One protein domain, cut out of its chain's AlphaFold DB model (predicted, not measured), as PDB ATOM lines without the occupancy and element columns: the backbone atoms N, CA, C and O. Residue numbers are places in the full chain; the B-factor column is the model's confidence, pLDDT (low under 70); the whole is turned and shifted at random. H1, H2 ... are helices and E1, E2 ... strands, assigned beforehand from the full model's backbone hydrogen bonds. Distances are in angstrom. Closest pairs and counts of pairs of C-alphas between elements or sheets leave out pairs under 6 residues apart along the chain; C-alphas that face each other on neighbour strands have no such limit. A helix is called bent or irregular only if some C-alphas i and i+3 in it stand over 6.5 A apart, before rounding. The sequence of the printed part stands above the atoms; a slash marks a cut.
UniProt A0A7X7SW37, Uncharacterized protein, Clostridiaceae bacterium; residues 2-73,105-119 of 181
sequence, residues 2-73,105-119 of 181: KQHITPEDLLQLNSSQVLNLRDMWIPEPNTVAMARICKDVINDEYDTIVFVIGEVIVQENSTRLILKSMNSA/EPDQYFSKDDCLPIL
ATOM      1  N   LYS A   2     176.712 218.514 163.732       87.31
ATOM      2  CA  LYS A   2     178.069 218.822 163.271       87.31
ATOM      3  C   LYS A   2     178.801 219.698 164.291       87.31
ATOM      4  O   LYS A   2     178.254 220.690 164.767       87.31
ATOM      5  N   GLN A   3     179.993 219.254 164.695       89.69
ATOM      6  CA  GLN A   3     180.816 219.916 165.721       89.69
ATOM      7  C   GLN A   3     181.934 220.774 165.118       89.69
ATOM      8  O   GLN A   3     182.424 221.678 165.791       89.69
ATOM      9  N   HIS A   4     182.314 220.481 163.873       93.62
ATOM     10  CA  HIS A   4     183.405 221.110 163.140       93.62
ATOM     11  C   HIS A   4     182.964 221.395 161.704       93.62
ATOM     12  O   HIS A   4     182.160 220.634 161.156       93.62
ATOM     13  N   ILE A   5     183.515 222.443 161.094       95.12
ATOM     14  CA  ILE A   5     183.439 222.631 159.637       95.12
ATOM     15  C   ILE A   5     184.167 221.489 158.923       95.12
ATOM     16  O   ILE A   5     184.984 220.800 159.536       95.12
ATOM     17  N   THR A   6     183.865 221.250 157.653       93.38
ATOM     18  CA  THR A   6     184.514 220.178 156.889       93.38
ATOM     19  C   THR A   6     185.615 220.722 155.974       93.38
ATOM     20  O   THR A   6     185.657 221.925 155.698       93.38
ATOM     21  N   PRO A   7     186.530 219.873 155.475       92.75
ATOM     22  CA  PRO A   7     187.493 220.279 154.452       92.75
ATOM     23  C   PRO A   7     186.817 220.905 153.228       92.75
ATOM     24  O   PRO A   7     187.289 221.911 152.707       92.75
ATOM     25  N   GLU A   8     185.668 220.378 152.804       93.31
ATOM     26  CA  GLU A   8     184.908 220.901 151.665       93.31
ATOM     27  C   GLU A   8     184.418 222.334 151.900       93.31
ATOM     28  O   GLU A   8     184.397 223.127 150.959       93.31
ATOM     29  N   ASP A   9     184.071 222.687 153.142       93.62
ATOM     30  CA  ASP A   9     183.703 224.056 153.518       93.62
ATOM     31  C   ASP A   9     184.891 225.021 153.332       93.62
ATOM     32  O   ASP A   9     184.716 226.151 152.873       93.62
ATOM     33  N   LEU A  10     186.116 224.570 153.632       93.38
ATOM     34  CA  LEU A  10     187.347 225.348 153.441       93.38
ATOM     35  C   LEU A  10     187.724 225.490 151.962       93.38
ATOM     36  O   LEU A  10     188.246 226.526 151.552       93.38
ATOM     37  N   LEU A  11     187.457 224.466 151.148       92.00
ATOM     38  CA  LEU A  11     187.733 224.487 149.707       92.00
ATOM     39  C   LEU A  11     186.826 225.463 148.940       92.00
ATOM     40  O   LEU A  11     187.199 225.893 147.850       92.00
ATOM     41  N   GLN A  12     185.666 225.823 149.497       94.56
ATOM     42  CA  GLN A  12     184.737 226.796 148.909       94.56
ATOM     43  C   GLN A  12     185.175 228.257 149.099       94.56
ATOM     44  O   GLN A  12     184.616 229.149 148.459       94.56
ATOM     45  N   LEU A  13     186.161 228.516 149.964       93.88
ATOM     46  CA  LEU A  13     186.658 229.863 150.220       93.88
ATOM     47  C   LEU A  13     187.418 230.424 149.015       93.88
ATOM     48  O   LEU A  13     188.210 229.738 148.366       93.88
ATOM     49  N   ASN A  14     187.241 231.719 148.764       94.56
ATOM     50  CA  ASN A  14     188.077 232.441 147.810       94.56
ATOM     51  C   ASN A  14     189.437 232.830 148.426       94.56
ATOM     52  O   ASN A  14     189.624 232.798 149.643       94.56
ATOM     53  N   SER A  15     190.390 233.258 147.594       92.62
ATOM     54  CA  SER A  15     191.756 233.568 148.035       92.62
ATOM     55  C   SER A  15     191.833 234.641 149.132       92.62
ATOM     56  O   SER A  15     192.699 234.551 149.996       92.62
ATOM     57  N   SER A  16     190.938 235.639 149.132       94.44
ATOM     58  CA  SER A  16     190.902 236.673 150.178       94.44
ATOM     59  C   SER A  16     190.425 236.098 151.509       94.44
ATOM     60  O   SER A  16     191.050 236.332 152.538       94.44
ATOM     61  N   GLN A  17     189.353 235.304 151.482       95.12
ATOM     62  CA  GLN A  17     188.804 234.658 152.676       95.12
ATOM     63  C   GLN A  17     189.803 233.668 153.287       95.12
ATOM     64  O   GLN A  17     189.952 233.622 154.504       95.12
ATOM     65  N   VAL A  18     190.534 232.920 152.451       94.31
ATOM     66  CA  VAL A  18     191.620 232.020 152.878       94.31
ATOM     67  C   VAL A  18     192.711 232.788 153.626       94.31
ATOM     68  O   VAL A  18     193.127 232.363 154.704       94.31
ATOM     69  N   LEU A  19     193.163 233.922 153.078       93.94
ATOM     70  CA  LEU A  19     194.186 234.756 153.713       93.94
ATOM     71  C   LEU A  19     193.693 235.330 155.045       93.94
ATOM     72  O   LEU A  19     194.368 235.173 156.059       93.94
ATOM     73  N   ASN A  20     192.493 235.910 155.069       94.19
ATOM     74  CA  ASN A  20     191.927 236.509 156.279       94.19
ATOM     75  C   ASN A  20     191.691 235.461 157.379       94.19
ATOM     76  O   ASN A  20     192.010 235.700 158.547       94.19
ATOM     77  N   LEU A  21     191.203 234.268 157.018       95.19
ATOM     78  CA  LEU A  21     191.044 233.153 157.952       95.19
ATOM     79  C   LEU A  21     192.384 232.737 158.559       95.19
ATOM     80  O   LEU A  21     192.492 232.547 159.771       95.19
ATOM     81  N   ARG A  22     193.412 232.613 157.717       93.81
ATOM     82  CA  ARG A  22     194.756 232.222 158.137       93.81
ATOM     83  C   ARG A  22     195.406 233.260 159.042       93.81
ATOM     84  O   ARG A  22     196.083 232.870 159.992       93.81
ATOM     85  N   ASP A  23     195.217 234.544 158.772       92.69
ATOM     86  CA  ASP A  23     195.782 235.629 159.578       92.69
ATOM     87  C   ASP A  23     195.149 235.697 160.970       92.69
ATOM     88  O   ASP A  23     195.841 235.922 161.963       92.69
ATOM     89  N   MET A  24     193.843 235.441 161.065       91.81
ATOM     90  CA  MET A  24     193.141 235.397 162.349       91.81
ATOM     91  C   MET A  24     193.386 234.107 163.136       91.81
ATOM     92  O   MET A  24     193.179 234.075 164.353       91.81
ATOM     93  N   TRP A  25     193.785 233.034 162.455       94.25
ATOM     94  CA  TRP A  25     194.000 231.740 163.076       94.25
ATOM     95  C   TRP A  25     195.326 231.678 163.837       94.25
ATOM     96  O   TRP A  25     196.413 231.852 163.277       94.25
ATOM     97  N   ILE A  26     195.215 231.343 165.120       91.94
ATOM     98  CA  ILE A  26     196.333 231.012 166.000       91.94
ATOM     99  C   ILE A  26     196.286 229.493 166.226       91.94
ATOM    100  O   ILE A  26     195.354 229.020 166.876       91.94
ATOM    101  N   PRO A  27     197.224 228.717 165.653       93.19
ATOM    102  CA  PRO A  27     197.257 227.271 165.829       93.19
ATOM    103  C   PRO A  27     197.520 226.886 167.284       93.19
ATOM    104  O   PRO A  27     198.391 227.466 167.933       93.19
ATOM    105  N   GLU A  28     196.810 225.869 167.766       92.38
ATOM    106  CA  GLU A  28     196.979 225.319 169.111       92.38
ATOM    107  C   GLU A  28     197.142 223.792 169.048       92.38
ATOM    108  O   GLU A  28     196.534 223.145 168.186       92.38
ATOM    109  N   PRO A  29     197.928 223.182 169.952       92.75
ATOM    110  CA  PRO A  29     197.998 221.729 170.063       92.75
ATOM    111  C   PRO A  29     196.621 221.097 170.310       92.75
ATOM    112  O   PRO A  29     195.774 221.661 171.000       92.75
ATOM    113  N   ASN A  30     196.426 219.880 169.806       91.56
ATOM    114  CA  ASN A  30     195.189 219.094 169.850       91.56
ATOM    115  C   ASN A  30     194.006 219.706 169.083       91.56
ATOM    116  O   ASN A  30     192.856 219.327 169.309       91.56
ATOM    117  N   THR A  31     194.275 220.637 168.168       93.06
ATOM    118  CA  THR A  31     193.273 221.147 167.224       93.06
ATOM    119  C   THR A  31     193.460 220.519 165.848       93.06
ATOM    120  O   THR A  31     194.530 219.996 165.534       93.06
ATOM    121  N   VAL A  32     192.403 220.515 165.036       93.25
ATOM    122  CA  VAL A  32     192.409 219.883 163.711       93.25
ATOM    123  C   VAL A  32     192.695 220.934 162.641       93.25
ATOM    124  O   VAL A  32     192.131 222.031 162.665       93.25
ATOM    125  N   ALA A  33     193.552 220.595 161.686       94.44
ATOM    126  CA  ALA A  33     193.891 221.438 160.551       94.44
ATOM    127  C   ALA A  33     193.868 220.645 159.241       94.44
ATOM    128  O   ALA A  33     193.966 219.418 159.223       94.44
ATOM    129  N   MET A  34     193.736 221.379 158.141       93.56
ATOM    130  CA  MET A  34     193.856 220.873 156.781       93.56
ATOM    131  C   MET A  34     195.086 221.503 156.128       93.56
ATOM    132  O   MET A  34     195.179 222.730 156.080       93.56
ATOM    133  N   ALA A  35     195.988 220.685 155.596       91.56
ATOM    134  CA  ALA A  35     197.075 221.110 154.718       91.56
ATOM    135  C   ALA A  35     196.718 220.832 153.255       91.56
ATOM    136  O   ALA A  35     196.079 219.825 152.942       91.56
ATOM    137  N   ARG A  36     197.152 221.719 152.354       86.69
ATOM    138  CA  ARG A  36     197.140 221.473 150.906       86.69
ATOM    139  C   ARG A  36     198.547 221.128 150.442       86.69
ATOM    140  O   ARG A  36     199.449 221.948 150.572       86.69
ATOM    141  N   ILE A  37     198.719 219.936 149.886       83.56
ATOM    142  CA  ILE A  37     200.019 219.422 149.454       83.56
ATOM    143  C   ILE A  37     200.026 219.332 147.939       83.56
ATOM    144  O   ILE A  37     199.086 218.824 147.335       83.56
ATOM    145  N   CYS A  38     201.077 219.850 147.313       81.62
ATOM    146  CA  CYS A  38     201.241 219.720 145.875       81.62
ATOM    147  C   CYS A  38     201.613 218.275 145.538       81.62
ATOM    148  O   CYS A  38     202.655 217.788 145.978       81.62
ATOM    149  N   LYS A  39     200.756 217.605 144.767       83.00
ATOM    150  CA  LYS A  39     200.988 216.247 144.276       83.00
ATOM    151  C   LYS A  39     201.699 216.272 142.927       83.00
ATOM    152  O   LYS A  39     202.652 215.526 142.723       83.00
ATOM    153  N   ASP A  40     201.255 217.149 142.028       81.44
ATOM    154  CA  ASP A  40     201.864 217.335 140.713       81.44
ATOM    155  C   ASP A  40     201.892 218.819 140.333       81.44
ATOM    156  O   ASP A  40     200.873 219.430 140.015       81.44
ATOM    157  N   VAL A  41     203.096 219.391 140.329       83.19
ATOM    158  CA  VAL A  41     203.336 220.794 139.966       83.19
ATOM    159  C   VAL A  41     203.028 221.064 138.488       83.19
ATOM    160  O   VAL A  41     202.661 222.180 138.132       83.19
ATOM    161  N   ILE A  42     203.200 220.076 137.604       85.75
ATOM    162  CA  ILE A  42     203.033 220.250 136.153       85.75
ATOM    163  C   ILE A  42     201.551 220.373 135.801       85.75
ATOM    164  O   ILE A  42     201.187 221.186 134.950       85.75
ATOM    165  N   ASN A  43     200.715 219.572 136.459       85.25
ATOM    166  CA  ASN A  43     199.271 219.536 136.237       85.25
ATOM    167  C   ASN A  43     198.480 220.407 137.230       85.25
ATOM    168  O   ASN A  43     197.256 220.457 137.137       85.25
ATOM    169  N   ASP A  44     199.171 221.117 138.132       79.81
ATOM    170  CA  ASP A  44     198.576 221.942 139.194       79.81
ATOM    171  C   ASP A  44     197.640 221.123 140.112       79.81
ATOM    172  O   ASP A  44     196.584 221.583 140.548       79.81
ATOM    173  N   GLU A  45     198.016 219.866 140.385       84.31
ATOM    174  CA  GLU A  45     197.235 218.952 141.217       84.31
ATOM    175  C   GLU A  45     197.671 219.034 142.680       84.31
ATOM    176  O   GLU A  45     198.842 218.832 143.028       84.31
ATOM    177  N   TYR A  46     196.695 219.281 143.550       82.88
ATOM    178  CA  TYR A  46     196.878 219.350 144.993       82.88
ATOM    179  C   TYR A  46     196.012 218.313 145.690       82.88
ATOM    180  O   TYR A  46     194.856 218.108 145.317       82.88
ATOM    181  N   ASP A  47     196.565 217.716 146.736       85.31
ATOM    182  CA  ASP A  47     195.843 216.856 147.661       85.31
ATOM    183  C   ASP A  47     195.588 217.583 148.988       85.31
ATOM    184  O   ASP A  47     196.267 218.559 149.336       85.31
ATOM    185  N   THR A  48     194.584 217.127 149.731       87.75
ATOM    186  CA  THR A  48     194.219 217.670 151.039       87.75
ATOM    187  C   THR A  48     194.470 216.640 152.122       87.75
ATOM    188  O   THR A  48     193.847 215.581 152.125       87.75
ATOM    189  N   ILE A  49     195.314 216.987 153.092       89.81
ATOM    190  CA  ILE A  49     195.562 216.154 154.270       89.81
ATOM    191  C   ILE A  49     194.931 216.814 155.486       89.81
ATOM    192  O   ILE A  49     195.176 217.986 155.772       89.81
ATOM    193  N   VAL A  50     194.122 216.048 156.213       92.00
ATOM    194  CA  VAL A  50     193.549 216.453 157.499       92.00
ATOM    195  C   VAL A  50     194.358 215.816 158.615       92.00
ATOM    196  O   VAL A  50     194.551 214.603 158.628       92.00
ATOM    197  N   PHE A  51     194.804 216.626 159.569       92.00
ATOM    198  CA  PHE A  51     195.634 216.161 160.672       92.00
ATOM    199  C   PHE A  51     195.304 216.878 161.981       92.00
ATOM    200  O   PHE A  51     194.713 217.959 162.006       92.00
ATOM    201  N   VAL A  52     195.695 216.256 163.092       92.88
ATOM    202  CA  VAL A  52     195.643 216.865 164.424       92.88
ATOM    203  C   VAL A  52     196.999 217.495 164.706       92.88
ATOM    204  O   VAL A  52     198.024 216.846 164.528       92.88
ATOM    205  N   ILE A  53     197.028 218.742 165.159       93.56
ATOM    206  CA  ILE A  53     198.267 219.434 165.516       93.56
ATOM    207  C   ILE A  53     198.782 218.861 166.838       93.56
ATOM    208  O   ILE A  53     198.147 219.022 167.874       93.56
ATOM    209  N   GLY A  54     199.935 218.204 166.819       91.94
ATOM    210  CA  GLY A  54     200.626 217.742 168.022       91.94
ATOM    211  C   GLY A  54     201.453 218.850 168.674       91.94
ATOM    212  O   GLY A  54     201.417 219.019 169.889       91.94
ATOM    213  N   GLU A  55     202.167 219.635 167.865       92.19
ATOM    214  CA  GLU A  55     203.076 220.679 168.344       92.19
ATOM    215  C   GLU A  55     203.094 221.881 167.390       92.19
ATOM    216  O   GLU A  55     202.955 221.727 166.175       92.19
ATOM    217  N   VAL A  56     203.274 223.083 167.943       92.75
ATOM    218  CA  VAL A  56     203.440 224.330 167.183       92.75
ATOM    219  C   VAL A  56     204.855 224.843 167.413       92.75
ATOM    220  O   VAL A  56     205.201 225.266 168.515       92.75
ATOM    221  N   ILE A  57     205.671 224.808 166.365       91.69
ATOM    222  CA  ILE A  57     207.092 225.146 166.400       91.69
ATOM    223  C   ILE A  57     207.282 226.534 165.790       91.69
ATOM    224  O   ILE A  57     206.896 226.790 164.647       91.69
ATOM    225  N   VAL A  58     207.905 227.435 166.547       91.00
ATOM    226  CA  VAL A  58     208.306 228.759 166.058       91.00
ATOM    227  C   VAL A  58     209.717 228.653 165.491       91.00
ATOM    228  O   VAL A  58     210.633 228.242 166.200       91.00
ATOM    229  N   GLN A  59     209.909 229.016 164.223       84.56
ATOM    230  CA  GLN A  59     211.248 229.017 163.633       84.56
ATOM    231  C   GLN A  59     212.135 230.103 164.257       84.56
ATOM    232  O   GLN A  59     211.738 231.264 164.366       84.56
ATOM    233  N   GLU A  60     213.372 229.747 164.601       78.31
ATOM    234  CA  GLU A  60     214.360 230.709 165.091       78.31
ATOM    235  C   GLU A  60     214.590 231.821 164.051       78.31
ATOM    236  O   GLU A  60     214.805 231.559 162.867       78.31
ATOM    237  N   ASN A  61     214.543 233.081 164.495       79.50
ATOM    238  CA  ASN A  61     214.697 234.287 163.664       79.50
ATOM    239  C   ASN A  61     213.596 234.529 162.612       79.50
ATOM    240  O   ASN A  61     213.779 235.348 161.710       79.50
ATOM    241  N   SER A  62     212.444 233.864 162.729       78.06
ATOM    242  CA  SER A  62     211.310 234.010 161.815       78.06
ATOM    243  C   SER A  62     209.989 234.091 162.586       78.06
ATOM    244  O   SER A  62     209.867 233.587 163.696       78.06
ATOM    245  N   THR A  63     208.974 234.724 161.998       79.62
ATOM    246  CA  THR A  63     207.589 234.690 162.510       79.62
ATOM    247  C   THR A  63     206.792 233.513 161.945       79.62
ATOM    248  O   THR A  63     205.583 233.427 162.158       79.62
ATOM    249  N   ARG A  64     207.440 232.631 161.174       87.06
ATOM    250  CA  ARG A  64     206.801 231.460 160.570       87.06
ATOM    251  C   ARG A  64     206.593 230.365 161.606       87.06
ATOM    252  O   ARG A  64     207.474 230.081 162.420       87.06
ATOM    253  N   LEU A  65     205.422 229.745 161.522       90.69
ATOM    254  CA  LEU A  65     205.011 228.640 162.374       90.69
ATOM    255  C   LEU A  65     205.026 227.346 161.562       90.69
ATOM    256  O   LEU A  65     204.467 227.296 160.464       90.69
ATOM    257  N   ILE A  66     205.650 226.315 162.121       92.25
ATOM    258  CA  ILE A  66     205.571 224.940 161.633       92.25
ATOM    259  C   ILE A  66     204.633 224.170 162.562       92.25
ATOM    260  O   ILE A  66     204.732 224.264 163.783       92.25
ATOM    261  N   LEU A  67     203.720 223.408 161.976       93.19
ATOM    262  CA  LEU A  67     202.759 222.560 162.661       93.19
ATOM    263  C   LEU A  67     203.214 221.116 162.532       93.19
ATOM    264  O   LEU A  67     203.312 220.595 161.424       93.19
ATOM    265  N   LYS A  68     203.484 220.472 163.664       91.75
ATOM    266  CA  LYS A  68     203.777 219.045 163.701       91.75
ATOM    267  C   LYS A  68     202.475 218.268 163.830       91.75
ATOM    268  O   LYS A  68     201.686 218.554 164.730       91.75
ATOM    269  N   SER A  69     202.259 217.288 162.965       90.31
ATOM    270  CA  SER A  69     201.147 216.349 163.064       90.31
ATOM    271  C   SER A  69     201.293 215.461 164.299       90.31
ATOM    272  O   SER A  69     202.388 215.036 164.667       90.31
ATOM    273  N   MET A  70     200.180 215.190 164.975       86.56
ATOM    274  CA  MET A  70     200.130 214.235 166.067       86.56
ATOM    275  C   MET A  70     200.116 212.826 165.480       86.56
ATOM    276  O   MET A  70     199.109 212.386 164.924       86.56
ATOM    277  N   ASN A  71     201.221 212.102 165.644       75.56
ATOM    278  CA  ASN A  71     201.305 210.701 165.249       75.56
ATOM    279  C   ASN A  71     200.309 209.887 166.083       75.56
ATOM    280  O   ASN A  71     200.546 209.587 167.255       75.56
ATOM    281  N   SER A  72     199.184 209.516 165.478       53.16
ATOM    282  CA  SER A  72     198.346 208.456 166.021       53.16
ATOM    283  C   SER A  72     199.064 207.149 165.727       53.16
ATOM    284  O   SER A  72     198.915 206.588 164.647       53.16
ATOM    285  N   ALA A  73     199.876 206.667 166.666       44.03
ATOM    286  CA  ALA A  73     200.330 205.285 166.637       44.03
ATOM    287  C   ALA A  73     199.083 204.376 166.683       44.03
ATOM    288  O   ALA A  73     198.579 204.077 167.765       44.03
ATOM    289  N   GLU A 105     209.109 210.659 158.919       53.44
ATOM    290  CA  GLU A 105     208.171 210.521 157.811       53.44
ATOM    291  C   GLU A 105     207.859 211.923 157.252       53.44
ATOM    292  O   GLU A 105     207.579 212.845 158.032       53.44
ATOM    293  N   PRO A 106     207.943 212.116 155.927       55.94
ATOM    294  CA  PRO A 106     207.879 213.432 155.288       55.94
ATOM    295  C   PRO A 106     206.574 214.206 155.550       55.94
ATOM    296  O   PRO A 106     206.557 215.424 155.389       55.94
ATOM    297  N   ASP A 107     205.525 213.544 156.045       63.28
ATOM    298  CA  ASP A 107     204.187 214.114 156.254       63.28
ATOM    299  C   ASP A 107     203.921 214.575 157.701       63.28
ATOM    300  O   ASP A 107     202.779 214.810 158.100       63.28
ATOM    301  N   GLN A 108     204.964 214.695 158.527       79.44
ATOM    302  CA  GLN A 108     204.801 215.069 159.935       79.44
ATOM    303  C   GLN A 108     204.849 216.574 160.197       79.44
ATOM    304  O   GLN A 108     204.434 216.995 161.274       79.44
ATOM    305  N   TYR A 109     205.335 217.399 159.265       89.06
ATOM    306  CA  TYR A 109     205.528 218.835 159.492       89.06
ATOM    307  C   TYR A 109     204.949 219.669 158.355       89.06
ATOM    308  O   TYR A 109     205.326 219.520 157.198       89.06
ATOM    309  N   PHE A 110     204.090 220.622 158.706       91.00
ATOM    310  CA  PHE A 110     203.413 221.498 157.758       91.00
ATOM    311  C   PHE A 110     203.691 222.964 158.067       91.00
ATOM    312  O   PHE A 110     203.690 223.385 159.222       91.00
ATOM    313  N   SER A 111     203.892 223.784 157.037       91.62
ATOM    314  CA  SER A 111     203.914 225.237 157.210       91.62
ATOM    315  C   SER A 111     202.507 225.738 157.545       91.62
ATOM    316  O   SER A 111     201.544 225.364 156.872       91.62
ATOM    317  N   LYS A 112     202.364 226.647 158.521       92.94
ATOM    318  CA  LYS A 112     201.081 227.339 158.772       92.94
ATOM    319  C   LYS A 112     200.554 228.029 157.509       92.94
ATOM    320  O   LYS A 112     199.342 228.117 157.321       92.94
ATOM    321  N   ASP A 113     201.455 228.489 156.645       91.12
ATOM    322  CA  ASP A 113     201.115 229.181 155.401       91.12
ATOM    323  C   ASP A 113     200.492 228.261 154.343       91.12
ATOM    324  O   ASP A 113     199.915 228.750 153.378       91.12
ATOM    325  N   ASP A 114     200.527 226.947 154.546       90.69
ATOM    326  CA  ASP A 114     199.892 225.962 153.661       90.69
ATOM    327  C   ASP A 114     198.707 225.262 154.346       90.69
ATOM    328  O   ASP A 114     198.068 224.379 153.771       90.69
ATOM    329  N   CYS A 115     198.377 225.698 155.567       93.69
ATOM    330  CA  CYS A 115     197.334 225.117 156.398       93.69
ATOM    331  C   CYS A 115     196.136 226.055 156.587       93.69
ATOM    332  O   CYS A 115     196.241 227.284 156.494       93.69
ATOM    333  N   LEU A 116     194.991 225.452 156.906       95.50
ATOM    334  CA  LEU A 116     193.770 226.115 157.354       95.50
ATOM    335  C   LEU A 116     193.168 225.379 158.560       95.50
ATOM    336  O   LEU A 116     193.272 224.152 158.638       95.50
ATOM    337  N   PRO A 117     192.527 226.100 159.497       95.94
ATOM    338  CA  PRO A 117     191.915 225.476 160.660       95.94
ATOM    339  C   PRO A 117     190.609 224.776 160.302       95.94
ATOM    340  O   PRO A 117     189.746 225.356 159.646       95.94
ATOM    341  N   ILE A 118     190.408 223.577 160.839       95.94
ATOM    342  CA  ILE A 118     189.094 222.935 160.886       95.94
ATOM    343  C   ILE A 118     188.444 223.352 162.207       95.94
ATOM    344  O   ILE A 118     188.634 222.739 163.258       95.94
ATOM    345  N   LEU A 119     187.720 224.469 162.150       95.88
ATOM    346  CA  LEU A 119     187.173 225.143 163.323       95.88
ATOM    347  C   LEU A 119     186.004 224.376 163.944       95.88
ATOM    348  O   LEU A 119     185.063 223.974 163.254       95.88
TER     349      LEU A 119
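This is residues 2 to 73 and 105 to 119 of the 181 residues of an uncharacterized protein of Clostridiaceae bacterium (UniProt A0A7X7SW37). One strongly twisted sheet of five strands is folded back on itself into two leaves, E4 and E3 facing E1 and E5, with the long, sharply bent strand E2 as the hinge. Two helices lie beyond the E1 and E5 leaf: H1 packs on it, and H2 only grazes the edge strand E5. The printed part has 87 residues, with two named helices and five named strands in the order H1, H2, E1, E2, E3, E4, E5; the sheet runs E4, E3, E2, E1, E5, all antiparallel, and the class is mixed, helices and strands. The whole is compact, with a radius of gyration of the C-alphas of 13.1 A and spans of 34 by 32 by 31 A.

Begin with E2, residues 45 to 58, which bends by 99 degrees at residue 54. Its residues 45 to 52 pair with E1, residues 32 to 40, in a hairpin; look for N 35 and O 49, 2.8 A apart. Its residues 53 to 58 pair with E3, residues 65 to 69, in a second hairpin, where N 57 and O 66 are 2.8 A apart. E1, E2 and E3 form a meander, each strand the antiparallel neighbour of the one before. Beside E3 find the edge strand E4, residues 109 to 111, with N 110 and O 67 at 2.8 A. Beside E1 is the other edge strand, E5, residues 115 to 117, with N 34 and O 116 at 2.9 A. E4 and E5 meet only through their link, while E3 and E5 are apart. Across the fold, the closest C-alphas of E1 and E4 are those of Ala 35 and Phe 110, 7.0 A apart. H1, residues 7 to 11, is on the sheet at a height of 9.1 A, only just over E1, on which 3 of its 5 C-alphas fall. H2, residues 15 to 24, only grazes the sheet with its residues 18 to 23; its closest C-alphas to E5 are those of Arg 22 and Leu 116, 6.2 A. H1 and H2 are close but not clearly touching, with Leu 10 and Val 18 the closest C-alphas at 7.9 A. In both helices every O i to N i+4 pair is within hydrogen-bond range.

Find C-alpha 45 at (197.235, 218.952, 141.217); from there E2 runs 28.9 A to C-alpha 58. E1 measures 25.0 A, E3 12.9 A, and H2 14.5 A. Find H1 beginning at C-alpha 7, (187.493, 220.279, 154.452), and E5 ending at C-alpha 117, (191.915, 225.476, 160.660).

The two farthest C-alphas, of Lys 2 and Asn 61, are 39.8 A apart. Residues 74 to 104 are not printed, and C-alphas 73 and 105 are 12.9 A apart across this cut, which falls between E3 and E4. Of the links printed whole, none is long. Look for pLDDT under 70 at residues 72 to 73 and 105 to 107; the mean of the printed part is 88.0.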